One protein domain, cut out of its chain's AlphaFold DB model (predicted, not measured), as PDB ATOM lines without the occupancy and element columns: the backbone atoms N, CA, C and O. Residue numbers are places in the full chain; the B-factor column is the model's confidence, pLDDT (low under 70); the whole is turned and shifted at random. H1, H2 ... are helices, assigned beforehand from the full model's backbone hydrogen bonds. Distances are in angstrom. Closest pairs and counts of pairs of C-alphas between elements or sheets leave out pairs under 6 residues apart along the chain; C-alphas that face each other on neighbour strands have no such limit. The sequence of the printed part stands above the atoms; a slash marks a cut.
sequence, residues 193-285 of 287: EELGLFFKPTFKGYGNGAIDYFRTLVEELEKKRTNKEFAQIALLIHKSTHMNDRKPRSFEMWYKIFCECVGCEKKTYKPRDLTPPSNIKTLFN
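This is residues 193 to 285 of the 287 residues of an uncharacterized protein of Bacteroidetes bacterium ADurb.Bin090 (UniProt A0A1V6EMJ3). Two helices, H3 and H4, cross steeply at the core, with H5 on the far side of H3 from H4, H2 set off to another side, and the short H1 packed on the last part of H4. Long loops join these helices: residues 263 to 277 pass round H3 to H5, and residues 197 to 212 reach out to Asn 208, at one end of the longest axis. The 93 printed residues hold five named helices, H1 to H5 in order, and no named strand; the class is all helix, though under half of the residues, 44, are in named elements. The whole is compact, with a radius of gyration of the C-alphas of 12.8 A and spans of 40 by 27 by 22 A.

H3, residues 227 to 239, touches H4, residues 251 to 262, at a steep tilt of 62 degrees, opposite ways; their closest C-alphas, of Ala 234 and Tyr 255, are 6.0 A apart. H5, residues 278 to 283, is close to H3 but not clearly touching, with the C-alphas of Ile 233 and Ile 280 closest at 7.6 A. H2, residues 213 to 221, and H3 are near each other, with 5 pairs of C-alphas within 10 A. H1, residues 193 to 196, touches residues 258 to 262 of H4 alone, closest at the C-alphas of Leu 195 and Cys 261, 5.7 A. H1 and H5 are apart. Every O i to N i+4 pair is within hydrogen-bond range in H2, H3, H4 and H5; H1 is too short for such a pair.

H3 measures 18.3 A from C-alpha 227 at (112.788, 104.612, 105.443) to C-alpha 239. H4 measures 15.6 A, H2 12.1 A, H5 8.5 A and H1 5.2 A. H1 begins at C-alpha 193, (129.738, 90.934, 104.626), and H5 ends at C-alpha 283, (108.940, 91.521, 95.523).

The C-alphas farthest apart, of Asn 208 and Thr 268, are 40.4 A apart. The printed part has no cut. The links H1 to H2, H3 to H4 and H4 to H5 are long; H2 to H3 is tight. The mean pLDDT of the printed part is 87.2, and residues 207 to 209 are under 70.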
ATOM      1  N   GLU A 193     129.032  91.848 103.736       85.00
ATOM      2  CA  GLU A 193     129.738  90.934 104.626       85.00
ATOM      3  C   GLU A 193     129.032  90.886 105.980       85.00
ATOM      4  O   GLU A 193     128.607  89.805 106.398       85.00
ATOM      5  N   GLU A 194     128.800  92.045 106.605       89.06
ATOM      6  CA  GLU A 194     128.142  92.150 107.909       89.06
ATOM      7  C   GLU A 194     126.665  91.734 107.837       89.06
ATOM      8  O   GLU A 194     126.184  90.949 108.662       89.06
ATOM      9  N   LEU A 195     125.939  92.165 106.797       93.19
ATOM     10  CA  LEU A 195     124.543  91.772 106.591       93.19
ATOM     11  C   LEU A 195     124.416  90.255 106.380       93.19
ATOM     12  O   LEU A 195     123.513  89.613 106.928       93.19
ATOM     13  N   GLY A 196     125.341  89.664 105.621       91.94
ATOM     14  CA  GLY A 196     125.388  88.239 105.299       91.94
ATOM     15  C   GLY A 196     125.674  87.335 106.500       91.94
ATOM     16  O   GLY A 196     125.392  86.127 106.437       91.94
ATOM     17  N   LEU A 197     126.176  87.884 107.613       91.81
ATOM     18  CA  LEU A 197     126.378  87.146 108.862       91.81
ATOM     19  C   LEU A 197     125.065  86.698 109.502       91.81
ATOM     20  O   LEU A 197     125.077  85.727 110.255       91.81
ATOM     21  N   PHE A 198     123.940  87.351 109.205       94.38
ATOM     22  CA  PHE A 198     122.644  87.052 109.826       94.38
ATOM     23  C   PHE A 198     121.817  86.010 109.069       94.38
ATOM     24  O   PHE A 198     120.783  85.576 109.576       94.38
ATOM     25  N   PHE A 199     122.263  85.573 107.886       95.06
ATOM     26  CA  PHE A 199     121.532  84.636 107.032       95.06
ATOM     27  C   PHE A 199     122.115  83.221 107.069       95.06
ATOM     28  O   PHE A 199     123.318  83.005 107.254       95.06
ATOM     29  N   LYS A 200     121.244  82.224 106.890       93.19
ATOM     30  CA  LYS A 200     121.641  80.817 106.758       93.19
ATOM     31  C   LYS A 200     122.494  80.612 105.498       93.19
ATOM     32  O   LYS A 200     122.224  81.259 104.485       93.19
ATOM     33  N   PRO A 201     123.468  79.680 105.501       86.62
ATOM     34  CA  PRO A 201     124.273  79.381 104.314       86.62
ATOM     35  C   PRO A 201     123.426  79.045 103.078       86.62
ATOM     36  O   PRO A 201     123.708  79.540 101.993       86.62
ATOM     37  N   THR A 202     122.331  78.303 103.253       86.94
ATOM     38  CA  THR A 202     121.420  77.930 102.160       86.94
ATOM     39  C   THR A 202     120.730  79.122 101.498       86.94
ATOM     40  O   THR A 202     120.418  79.057 100.316       86.94
ATOM     41  N   PHE A 203     120.510  80.221 102.227       90.00
ATOM     42  CA  PHE A 203     119.943  81.451 101.666       90.00
ATOM     43  C   PHE A 203     120.962  82.222 100.814       90.00
ATOM     44  O   PHE A 203     120.584  82.940  99.896       90.00
ATOM     45  N   LYS A 204     122.254  82.026 101.097       86.81
ATOM     46  CA  LYS A 204     123.395  82.604 100.374       86.81
ATOM     47  C   LYS A 204     123.913  81.689  99.255       86.81
ATOM     48  O   LYS A 204     125.063  81.795  98.853       86.81
ATOM     49  N   GLY A 205     123.113  80.708  98.830       83.00
ATOM     50  CA  GLY A 205     123.490  79.768  97.771       83.00
ATOM     51  C   GLY A 205     124.519  78.696  98.160       83.00
ATOM     52  O   GLY A 205     124.959  77.947  97.292       83.00
ATOM     53  N   TYR A 206     124.901  78.554  99.438       76.38
ATOM     54  CA  TYR A 206     125.781  77.456  99.858       76.38
ATOM     55  C   TYR A 206     124.998  76.134  99.954       76.38
ATOM     56  O   TYR A 206     124.060  76.012 100.746       76.38
ATOM     57  N   GLY A 207     125.416  75.132  99.175       67.06
ATOM     58  CA  GLY A 207     124.818  73.792  99.106       67.06
ATOM     59  C   GLY A 207     124.600  73.328  97.658       67.06
ATOM     60  O   GLY A 207     124.687  74.126  96.729       67.06
ATOM     61  N   ASN A 208     124.316  72.039  97.443       57.56
ATOM     62  CA  ASN A 208     124.076  71.506  96.094       57.56
ATOM     63  C   ASN A 208     122.785  72.089  95.487       57.56
ATOM     64  O   ASN A 208     121.688  71.647  95.819       57.56
ATOM     65  N   GLY A 209     122.926  73.062  94.579       58.84
ATOM     66  CA  GLY A 209     121.830  73.607  93.766       58.84
ATOM     67  C   GLY A 209     120.961  74.677  94.439       58.84
ATOM     68  O   GLY A 209     119.864  74.949  93.953       58.84
ATOM     69  N   ALA A 210     121.411  75.281  95.544       71.56
ATOM     70  CA  ALA A 210     120.667  76.347  96.214       71.56
ATOM     71  C   ALA A 210     120.766  77.677  95.442       71.56
ATOM     72  O   ALA A 210     121.852  78.107  95.063       71.56
ATOM     73  N   ILE A 211     119.626  78.338  95.232       79.00
ATOM     74  CA  ILE A 211     119.565  79.685  94.648       79.00
ATOM     75  C   ILE A 211     120.109  80.694  95.668       79.00
ATOM     76  O   ILE A 211     119.731  80.661  96.841       79.00
ATOM     77  N   ASP A 212     120.972  81.605  95.218       88.12
ATOM     78  CA  ASP A 212     121.504  82.696  96.038       88.12
ATOM     79  C   ASP A 212     120.481  83.839  96.173       88.12
ATOM     80  O   ASP A 212     120.505  84.841  95.457       88.12
ATOM     81  N   TYR A 213     119.534  83.659  97.093       89.31
ATOM     82  CA  TYR A 213     118.527  84.669  97.420       89.31
ATOM     83  C   TYR A 213     119.101  85.857  98.198       89.31
ATOM     84  O   TYR A 213     118.483  86.924  98.221       89.31
ATOM     85  N   PHE A 214     120.271  85.698  98.824       90.50
ATOM     86  CA  PHE A 214     120.960  86.787  99.506       90.50
ATOM     87  C   PHE A 214     121.446  87.839  98.516       90.50
ATOM     88  O   PHE A 214     121.182  89.021  98.721       90.50
ATOM     89  N   ARG A 215     122.046  87.423  97.399       88.69
ATOM     90  CA  ARG A 215     122.415  88.352  96.328       88.69
ATOM     91  C   ARG A 215     121.202  89.106  95.780       88.69
ATOM     92  O   ARG A 215     121.240  90.327  95.692       88.69
ATOM     93  N   THR A 216     120.099  88.405  95.509       87.19
ATOM     94  CA  THR A 216     118.840  89.045  95.087       87.19
ATOM     95  C   THR A 216     118.339  90.046  96.133       87.19
ATOM     96  O   THR A 216     117.882  91.129  95.785       87.19
ATOM     97  N   LEU A 217     118.442  89.724  97.429       91.50
ATOM     98  CA  LEU A 217     118.110  90.651  98.513       91.50
ATOM     99  C   LEU A 217     118.987  91.904  98.493       91.50
ATOM    100  O   LEU A 217     118.440  92.993  98.631       91.50
ATOM    101  N   VAL A 218     120.301  91.771  98.318       91.25
ATOM    102  CA  VAL A 218     121.222  92.913  98.230       91.25
ATOM    103  C   VAL A 218     120.879  93.786  97.022       91.25
ATOM    104  O   VAL A 218     120.609  94.971  97.204       91.25
ATOM    105  N   GLU A 219     120.769  93.198  95.826       87.19
ATOM    106  CA  GLU A 219     120.398  93.904  94.588       87.19
ATOM    107  C   GLU A 219     119.044  94.615  94.724       87.19
ATOM    108  O   GLU A 219     118.837  95.727  94.227       87.19
ATOM    109  N   GLU A 220     118.093  93.989  95.426       87.38
ATOM    110  CA  GLU A 220     116.861  94.661  95.777       87.38
ATOM    111  C   GLU A 220     117.147  95.831  96.711       87.38
ATOM    112  O   GLU A 220     116.764  96.935  96.345       87.38
ATOM    113  N   LEU A 221     117.809  95.648  97.856       89.94
ATOM    114  CA  LEU A 221     118.069  96.682  98.870       89.94
ATOM    115  C   LEU A 221     118.840  97.905  98.356       89.94
ATOM    116  O   LEU A 221     118.587  99.000  98.858       89.94
ATOM    117  N   GLU A 222     119.691  97.749  97.341       88.12
ATOM    118  CA  GLU A 222     120.395  98.857  96.678       88.12
ATOM    119  C   GLU A 222     119.441  99.837  95.983       88.12
ATOM    120  O   GLU A 222     119.754 101.018  95.807       88.12
ATOM    121  N   LYS A 223     118.238  99.384  95.605       84.62
ATOM    122  CA  LYS A 223     117.247 100.275  94.994       84.62
ATOM    123  C   LYS A 223     116.777 101.323  96.003       84.62
ATOM    124  O   LYS A 223     116.549 101.065  97.186       84.62
ATOM    125  N   LYS A 224     116.530 102.523  95.493       78.75
ATOM    126  CA  LYS A 224     116.016 103.637  96.285       78.75
ATOM    127  C   LYS A 224     114.687 103.280  96.955       78.75
ATOM    128  O   LYS A 224     113.728 102.902  96.281       78.75
ATOM    129  N   ARG A 225     114.633 103.430  98.279       84.81
ATOM    130  CA  ARG A 225     113.462 103.142  99.115       84.81
ATOM    131  C   ARG A 225     113.283 104.191 100.187       84.81
ATOM    132  O   ARG A 225     114.236 104.804 100.658       84.81
ATOM    133  N   THR A 226     112.041 104.354 100.609       86.50
ATOM    134  CA  THR A 226     111.712 105.153 101.787       86.50
ATOM    135  C   THR A 226     112.172 104.442 103.064       86.50
ATOM    136  O   THR A 226     112.192 103.211 103.136       86.50
ATOM    137  N   ASN A 227     112.451 105.198 104.134       85.75
ATOM    138  CA  ASN A 227     112.788 104.612 105.443       85.75
ATOM    139  C   ASN A 227     111.698 103.643 105.944       85.75
ATOM    140  O   ASN A 227     112.002 102.655 106.612       85.75
ATOM    141  N   LYS A 228     110.430 103.887 105.574       86.56
ATOM    142  CA  LYS A 228     109.306 103.000 105.894       86.56
ATOM    143  C   LYS A 228     109.385 101.673 105.136       86.56
ATOM    144  O   LYS A 228     109.130 100.634 105.734       86.56
ATOM    145  N   GLU A 229     109.753 101.688 103.857       89.75
ATOM    146  CA  GLU A 229     109.961 100.460 103.079       89.75
ATOM    147  C   GLU A 229     111.152  99.660 103.610       89.75
ATOM    148  O   GLU A 229     111.037  98.450 103.776       89.75
ATOM    149  N   PHE A 230     112.254 100.322 103.979       93.50
ATOM    150  CA  PHE A 230     113.368  99.654 104.658       93.50
ATOM    151  C   PHE A 230     112.931  99.000 105.973       93.50
ATOM    152  O   PHE A 230     113.276  97.849 106.224       93.50
ATOM    153  N   ALA A 231     112.114  99.677 106.782       92.81
ATOM    154  CA  ALA A 231     111.558  99.095 108.001       92.81
ATOM    155  C   ALA A 231     110.631  97.897 107.722       92.81
ATOM    156  O   ALA A 231     110.662  96.908 108.454       92.81
ATOM    157  N   GLN A 232     109.827  97.952 106.656       93.31
ATOM    158  CA  GLN A 232     108.970  96.839 106.230       93.31
ATOM    159  C   GLN A 232     109.788  95.628 105.771       93.31
ATOM    160  O   GLN A 232     109.462  94.504 106.145       93.31
ATOM    161  N   ILE A 233     110.859  95.845 105.005       94.75
ATOM    162  CA  ILE A 233     111.757  94.776 104.545       94.75
ATOM    163  C   ILE A 233     112.521  94.182 105.726       94.75
ATOM    164  O   ILE A 233     112.540  92.965 105.888       94.75
ATOM    165  N   ALA A 234     113.063  95.022 106.613       95.50
ATOM    166  CA  ALA A 234     113.689  94.561 107.846       95.50
ATOM    167  C   ALA A 234     112.725  93.695 108.666       95.50
ATOM    168  O   ALA A 234     113.140  92.688 109.235       95.50
ATOM    169  N   LEU A 235     111.435  94.050 108.706       94.94
ATOM    170  CA  LEU A 235     110.424  93.275 109.421       94.94
ATOM    171  C   LEU A 235     110.134  91.935 108.737       94.94
ATOM    172  O   LEU A 235     109.939  90.944 109.437       94.94
ATOM    173  N   LEU A 236     110.119  91.890 107.401       94.75
ATOM    174  CA  LEU A 236     110.009  90.640 106.645       94.75
ATOM    175  C   LEU A 236     111.197  89.723 106.938       94.75
ATOM    176  O   LEU A 236     110.989  88.586 107.347       94.75
ATOM    177  N   ILE A 237     112.426  90.243 106.861       95.56
ATOM    178  CA  ILE A 237     113.638  89.481 107.191       95.56
ATOM    179  C   ILE A 237     113.569  88.969 108.635       95.56
ATOM    180  O   ILE A 237     113.762  87.778 108.875       95.56
ATOM    181  N   HIS A 238     113.208  89.829 109.594       94.88
ATOM    182  CA  HIS A 238     113.094  89.446 111.005       94.88
ATOM    183  C   HIS A 238     112.015  88.395 111.259       94.88
ATOM    184  O   HIS A 238     112.095  87.662 112.237       94.88
ATOM    185  N   LYS A 239     111.004  88.283 110.400       92.56
ATOM    186  CA  LYS A 239     109.976  87.238 110.501       92.56
ATOM    187  C   LYS A 239     110.290  85.998 109.668       92.56
ATOM    188  O   LYS A 239     109.697  84.956 109.933       92.56
ATOM    189  N   SER A 240     111.223  86.097 108.726       92.75
ATOM    190  CA  SER A 240     111.628  84.994 107.860       92.75
ATOM    191  C   SER A 240     112.266  83.843 108.638       92.75
ATOM    192  O   SER A 240     112.811  84.004 109.740       92.75
ATOM    193  N   THR A 241     112.253  82.669 108.008       91.81
ATOM    194  CA  THR A 241     112.976  81.479 108.482       91.81
ATOM    195  C   THR A 241     114.427  81.431 107.986       91.81
ATOM    196  O   THR A 241     115.164  80.500 108.326       91.81
ATOM    197  N   HIS A 242     114.852  82.427 107.202       93.50
ATOM    198  CA  HIS A 242     116.142  82.466 106.511       93.50
ATOM    199  C   HIS A 242     117.274  83.081 107.340       93.50
ATOM    200  O   HIS A 242     118.445  82.923 106.989       93.50
ATOM    201  N   MET A 243     116.949  83.722 108.464       94.25
ATOM    202  CA  MET A 243     117.950  84.164 109.430       94.25
ATOM    203  C   MET A 243     118.523  82.985 110.230       94.25
ATOM    204  O   MET A 243     117.832  81.996 110.484       94.25
ATOM    205  N   ASN A 244     119.786  83.093 110.633       92.44
ATOM    206  CA  ASN A 244     120.469  82.119 111.486       92.44
ATOM    207  C   ASN A 244     120.406  82.519 112.977       92.44
ATOM    208  O   ASN A 244     119.715  83.467 113.352       92.44
ATOM    209  N   ASP A 245     121.148  81.809 113.827       92.31
ATOM    210  CA  ASP A 245     121.125  81.993 115.286       92.31
ATOM    211  C   ASP A 245     121.688  83.342 115.767       92.31
ATOM    212  O   ASP A 245     121.492  83.719 116.921       92.31
ATOM    213  N   ARG A 246     122.334  84.121 114.885       87.44
ATOM    214  CA  ARG A 246     122.757  85.504 115.167       87.44
ATOM    215  C   ARG A 246     121.597  86.503 115.117       87.44
ATOM    216  O   ARG A 246     121.790  87.680 115.414       87.44
ATOM    217  N   LYS A 247     120.390  86.060 114.745       91.19
ATOM    218  CA  LYS A 247     119.175  86.880 114.710       91.19
ATOM    219  C   LYS A 247     118.923  87.582 116.055       91.19
ATOM    220  O   LYS A 247     118.722  86.912 117.071       91.19
ATOM    221  N   PRO A 248     118.819  88.922 116.077       92.56
ATOM    222  CA  PRO A 248     118.485  89.652 117.294       92.56
ATOM    223  C   PRO A 248     117.091  89.309 117.832       92.56
ATOM    224  O   PRO A 248     116.129  89.150 117.072       92.56
ATOM    225  N   ARG A 249     116.960  89.260 119.164       89.38
ATOM    226  CA  ARG A 249     115.707  88.883 119.850       89.38
ATOM    227  C   ARG A 249     114.551  89.845 119.578       89.38
ATOM    228  O   ARG A 249     113.404  89.415 119.520       89.38
ATOM    229  N   SER A 250     114.838  91.135 119.416       92.25
ATOM    230  CA  SER A 250     113.830  92.155 119.141       92.25
ATOM    231  C   SER A 250     113.975  92.715 117.731       92.25
ATOM    232  O   SER A 250     115.083  92.869 117.211       92.25
ATOM    233  N   PHE A 251     112.836  93.069 117.130       93.00
ATOM    234  CA  PHE A 251     112.819  93.771 115.848       93.00
ATOM    235  C   PHE A 251     113.570  95.102 115.928       93.00
ATOM    236  O   PHE A 251     114.246  95.472 114.983       93.00
ATOM    237  N   GLU A 252     113.487  95.813 117.051       91.00
ATOM    238  CA  GLU A 252     114.171  97.096 117.222       91.00
ATOM    239  C   GLU A 252     115.698  96.963 117.146       91.00
ATOM    240  O   GLU A 252     116.357  97.766 116.481       91.00
ATOM    241  N   MET A 253     116.255  95.930 117.787       90.81
ATOM    242  CA  MET A 253     117.689  95.652 117.737       90.81
ATOM    243  C   MET A 253     118.111  95.229 116.331       90.81
ATOM    244  O   MET A 253     119.106  95.727 115.814       90.81
ATOM    245  N   TRP A 254     117.317  94.369 115.688       94.88
ATOM    246  CA  TRP A 254     117.543  93.992 114.297       94.88
ATOM    247  C   TRP A 254     117.485  95.187 113.351       94.88
ATOM    248  O   TRP A 254     118.373  95.355 112.528       94.88
ATOM    249  N   TYR A 255     116.478  96.043 113.481       94.62
ATOM    250  CA  TYR A 255     116.294  97.171 112.584       94.62
ATOM    251  C   TYR A 255     117.431  98.188 112.710       94.62
ATOM    252  O   TYR A 255     117.848  98.756 111.708       94.62
ATOM    253  N   LYS A 256     117.991  98.362 113.916       91.25
ATOM    254  CA  LYS A 256     119.213  99.151 114.109       91.25
ATOM    255  C   LYS A 256     120.377  98.587 113.282       91.25
ATOM    256  O   LYS A 256     120.938  99.325 112.483       91.25
ATOM    257  N   ILE A 257     120.678  97.298 113.440       92.00
ATOM    258  CA  ILE A 257     121.773  96.622 112.723       92.00
ATOM    259  C   ILE A 257     121.536  96.663 111.211       92.00
ATOM    260  O   ILE A 257     122.429  96.994 110.440       92.00
ATOM    261  N   PHE A 258     120.308  96.385 110.778       94.81
ATOM    262  CA  PHE A 258     119.917  96.444 109.375       94.81
ATOM    263  C   PHE A 258     120.145  97.838 108.778       94.81
ATOM    264  O   PHE A 258     120.704  97.951 107.693       94.81
ATOM    265  N   CYS A 259     119.747  98.905 109.481       90.50
ATOM    266  CA  CYS A 259     119.998 100.278 109.042       90.50
ATOM    267  C   CYS A 259     121.494 100.596 108.947       90.50
ATOM    268  O   CYS A 259     121.896 101.299 108.025       90.50
ATOM    269  N   GLU A 260     122.304 100.078 109.873       88.94
ATOM    270  CA  GLU A 260     123.763 100.224 109.850       88.94
ATOM    271  C   GLU A 260     124.367  99.511 108.628       88.94
ATOM    272  O   GLU A 260     125.111 100.142 107.883       88.94
ATOM    273  N   CYS A 261     123.961  98.266 108.351       88.81
ATOM    274  CA  CYS A 261     124.462  97.487 107.212       88.81
ATOM    275  C   CYS A 261     124.023  98.060 105.855       88.81
ATOM    276  O   CYS A 261     124.798  98.117 104.907       88.81
ATOM    277  N   VAL A 262     122.759  98.477 105.740       90.31
ATOM    278  CA  VAL A 262     122.181  99.006 104.490       90.31
ATOM    279  C   VAL A 262     122.512 100.490 104.301       90.31
ATOM    280  O   VAL A 262     122.341 101.051 103.222       90.31
ATOM    281  N   GLY A 263     122.961 101.163 105.360       86.50
ATOM    282  CA  GLY A 263     123.219 102.594 105.353       86.50
ATOM    283  C   GLY A 263     121.950 103.456 105.326       86.50
ATOM    284  O   GLY A 263     122.034 104.655 105.070       86.50
ATOM    285  N   CYS A 264     120.756 102.938 105.608       83.75
ATOM    286  CA  CYS A 264     119.564 103.791 105.649       83.75
ATOM    287  C   CYS A 264     119.429 104.541 106.987       83.75
ATOM    288  O   CYS A 264     119.931 104.121 108.029       83.75
ATOM    289  N   GLU A 265     118.766 105.700 106.969       83.12
ATOM    290  CA  GLU A 265     118.516 106.471 108.188       83.12
ATOM    291  C   GLU A 265     117.517 105.725 109.088       83.12
ATOM    292  O   GLU A 265     116.373 105.461 108.702       83.12
ATOM    293  N   LYS A 266     117.935 105.422 110.322       83.38
ATOM    294  CA  LYS A 266     117.067 104.795 111.320       83.38
ATOM    295  C   LYS A 266     116.001 105.789 111.789       83.38
ATOM    296  O   LYS A 266     116.300 106.740 112.504       83.38
ATOM    297  N   LYS A 267     114.737 105.506 111.469       84.75
ATOM    298  CA  LYS A 267     113.565 106.149 112.092       84.75
ATOM    299  C   LYS A 267     112.908 105.212 113.100       84.75
ATOM    300  O   LYS A 267     113.188 104.020 113.130       84.75
ATOM    301  N   THR A 268     112.039 105.727 113.959       83.75
ATOM    302  CA  THR A 268     111.337 104.882 114.934       83.75
ATOM    303  C   THR A 268     110.041 104.359 114.330       83.75
ATOM    304  O   THR A 268     109.151 105.138 113.996       83.75
ATOM    305  N   TYR A 269     109.914 103.036 114.224       84.69
ATOM    306  CA  TYR A 269     108.703 102.370 113.750       84.69
ATOM    307  C   TYR A 269     108.307 101.241 114.699       84.69
ATOM    308  O   TYR A 269     109.154 100.458 115.129       84.69
ATOM    309  N   LYS A 270     107.009 101.117 114.997       81.81
ATOM    310  CA  LYS A 270     106.488  99.957 115.730       81.81
ATOM    311  C   LYS A 270     106.134  98.850 114.730       81.81
ATOM    312  O   LYS A 270     105.497  99.151 113.722       81.81
ATOM    313  N   PRO A 271     106.437  97.566 115.009       84.81
ATOM    314  CA  PRO A 271     106.139  96.453 114.098       84.81
ATOM    315  C   PRO A 271     104.685  96.384 113.615       84.81
ATOM    316  O   PRO A 271     104.422  95.988 112.482       84.81
ATOM    317  N   ARG A 272     103.734  96.781 114.467       84.44
ATOM    318  CA  ARG A 272     102.297  96.804 114.152       84.44
ATOM    319  C   ARG A 272     101.916  97.826 113.073       84.44
ATOM    320  O   ARG A 272     100.936  97.615 112.374       84.44
ATOM    321  N   ASP A 273     102.712  98.882 112.912       82.88
ATOM    322  CA  ASP A 273     102.471  99.977 111.961       82.88
ATOM    323  C   ASP A 273     103.192  99.733 110.614       82.88
ATOM    324  O   ASP A 273     103.132 100.548 109.686       82.88
ATOM    325  N   LEU A 274     103.891  98.597 110.500       87.25
ATOM    326  CA  LEU A 274     104.738  98.206 109.375       87.25
ATOM    327  C   LEU A 274     104.120  97.079 108.542       87.25
ATOM    328  O   LEU A 274     104.824  96.176 108.097       87.25
ATOM    329  N   THR A 275     102.809  97.111 108.296       83.06
ATOM    330  CA  THR A 275     102.180  96.166 107.364       83.06
ATOM    331  C   THR A 275     102.788  96.349 105.967       83.06
ATOM    332  O   THR A 275     102.635  97.431 105.391       83.06
ATOM    333  N   PRO A 276     103.493  95.345 105.407       79.94
ATOM    334  CA  PRO A 276     104.090  95.488 104.087       79.94
ATOM    335  C   PRO A 276     102.982  95.497 103.024       79.94
ATOM    336  O   PRO A 276     102.123  94.605 103.050       79.94
ATOM    337  N   PRO A 277     102.965  96.477 102.105       77.38
ATOM    338  CA  PRO A 277     101.997  96.512 101.016       77.38
ATOM    339  C   PRO A 277     102.239  95.351 100.041       77.38
ATOM    340  O   PRO A 277     103.326  94.768 100.003       77.38
ATOM    341  N   SER A 278     101.224  94.997  99.246       74.81
ATOM    342  CA  SER A 278     101.259  93.810  98.378       74.81
ATOM    343  C   SER A 278     102.456  93.791  97.426       74.81
ATOM    344  O   SER A 278     103.043  92.740  97.221       74.81
ATOM    345  N   ASN A 279     102.877  94.947  96.911       74.94
ATOM    346  CA  ASN A 279     104.064  95.059  96.062       74.94
ATOM    347  C   ASN A 279     105.359  94.653  96.783       74.94
ATOM    348  O   ASN A 279     106.172  93.961  96.183       74.94
ATOM    349  N   ILE A 280     105.543  95.033  98.055       81.94
ATOM    350  CA  ILE A 280     106.717  94.634  98.850       81.94
ATOM    351  C   ILE A 280     106.657  93.134  99.154       81.94
ATOM    352  O   ILE A 280     107.657  92.443  99.003       81.94
ATOM    353  N   LYS A 281     105.478  92.598  99.494       81.44
ATOM    354  CA  LYS A 281     105.314  91.151  99.714       81.44
ATOM    355  C   LYS A 281     105.605  90.325  98.463       81.44
ATOM    356  O   LYS A 281     106.226  89.279  98.565       81.44
ATOM    357  N   THR A 282     105.151  90.777  97.295       77.88
ATOM    358  CA  THR A 282     105.413  90.085  96.027       77.88
ATOM    359  C   THR A 282     106.887  90.163  95.641       77.88
ATOM    360  O   THR A 282     107.426  89.176  95.158       77.88
ATOM    361  N   LEU A 283     107.531  91.313  95.861       80.38
ATOM    362  CA  LEU A 283     108.940  91.521  95.523       80.38
ATOM    363  C   LEU A 283     109.880  90.674  96.390       80.38
ATOM    364  O   LEU A 283     110.857  90.141  95.886       80.38
ATOM    365  N   PHE A 284     109.549  90.525  97.671       88.88
ATOM    366  CA  PHE A 284     110.322  89.758  98.648       88.88
ATOM    367  C   PHE A 284     109.629  88.441  99.023       88.88
ATOM    368  O   PHE A 284     109.665  88.024 100.175       88.88
ATOM    369  N   ASN A 285     108.962  87.787  98.067       88.06
ATOM    370  CA  ASN A 285     108.212  86.547  98.315       88.06
ATOM    371  C   ASN A 285     109.096  85.337  98.678       88.06
ATOM    372  O   ASN A 285     108.575  84.301  99.078       88.06
TER     373      ASN A 285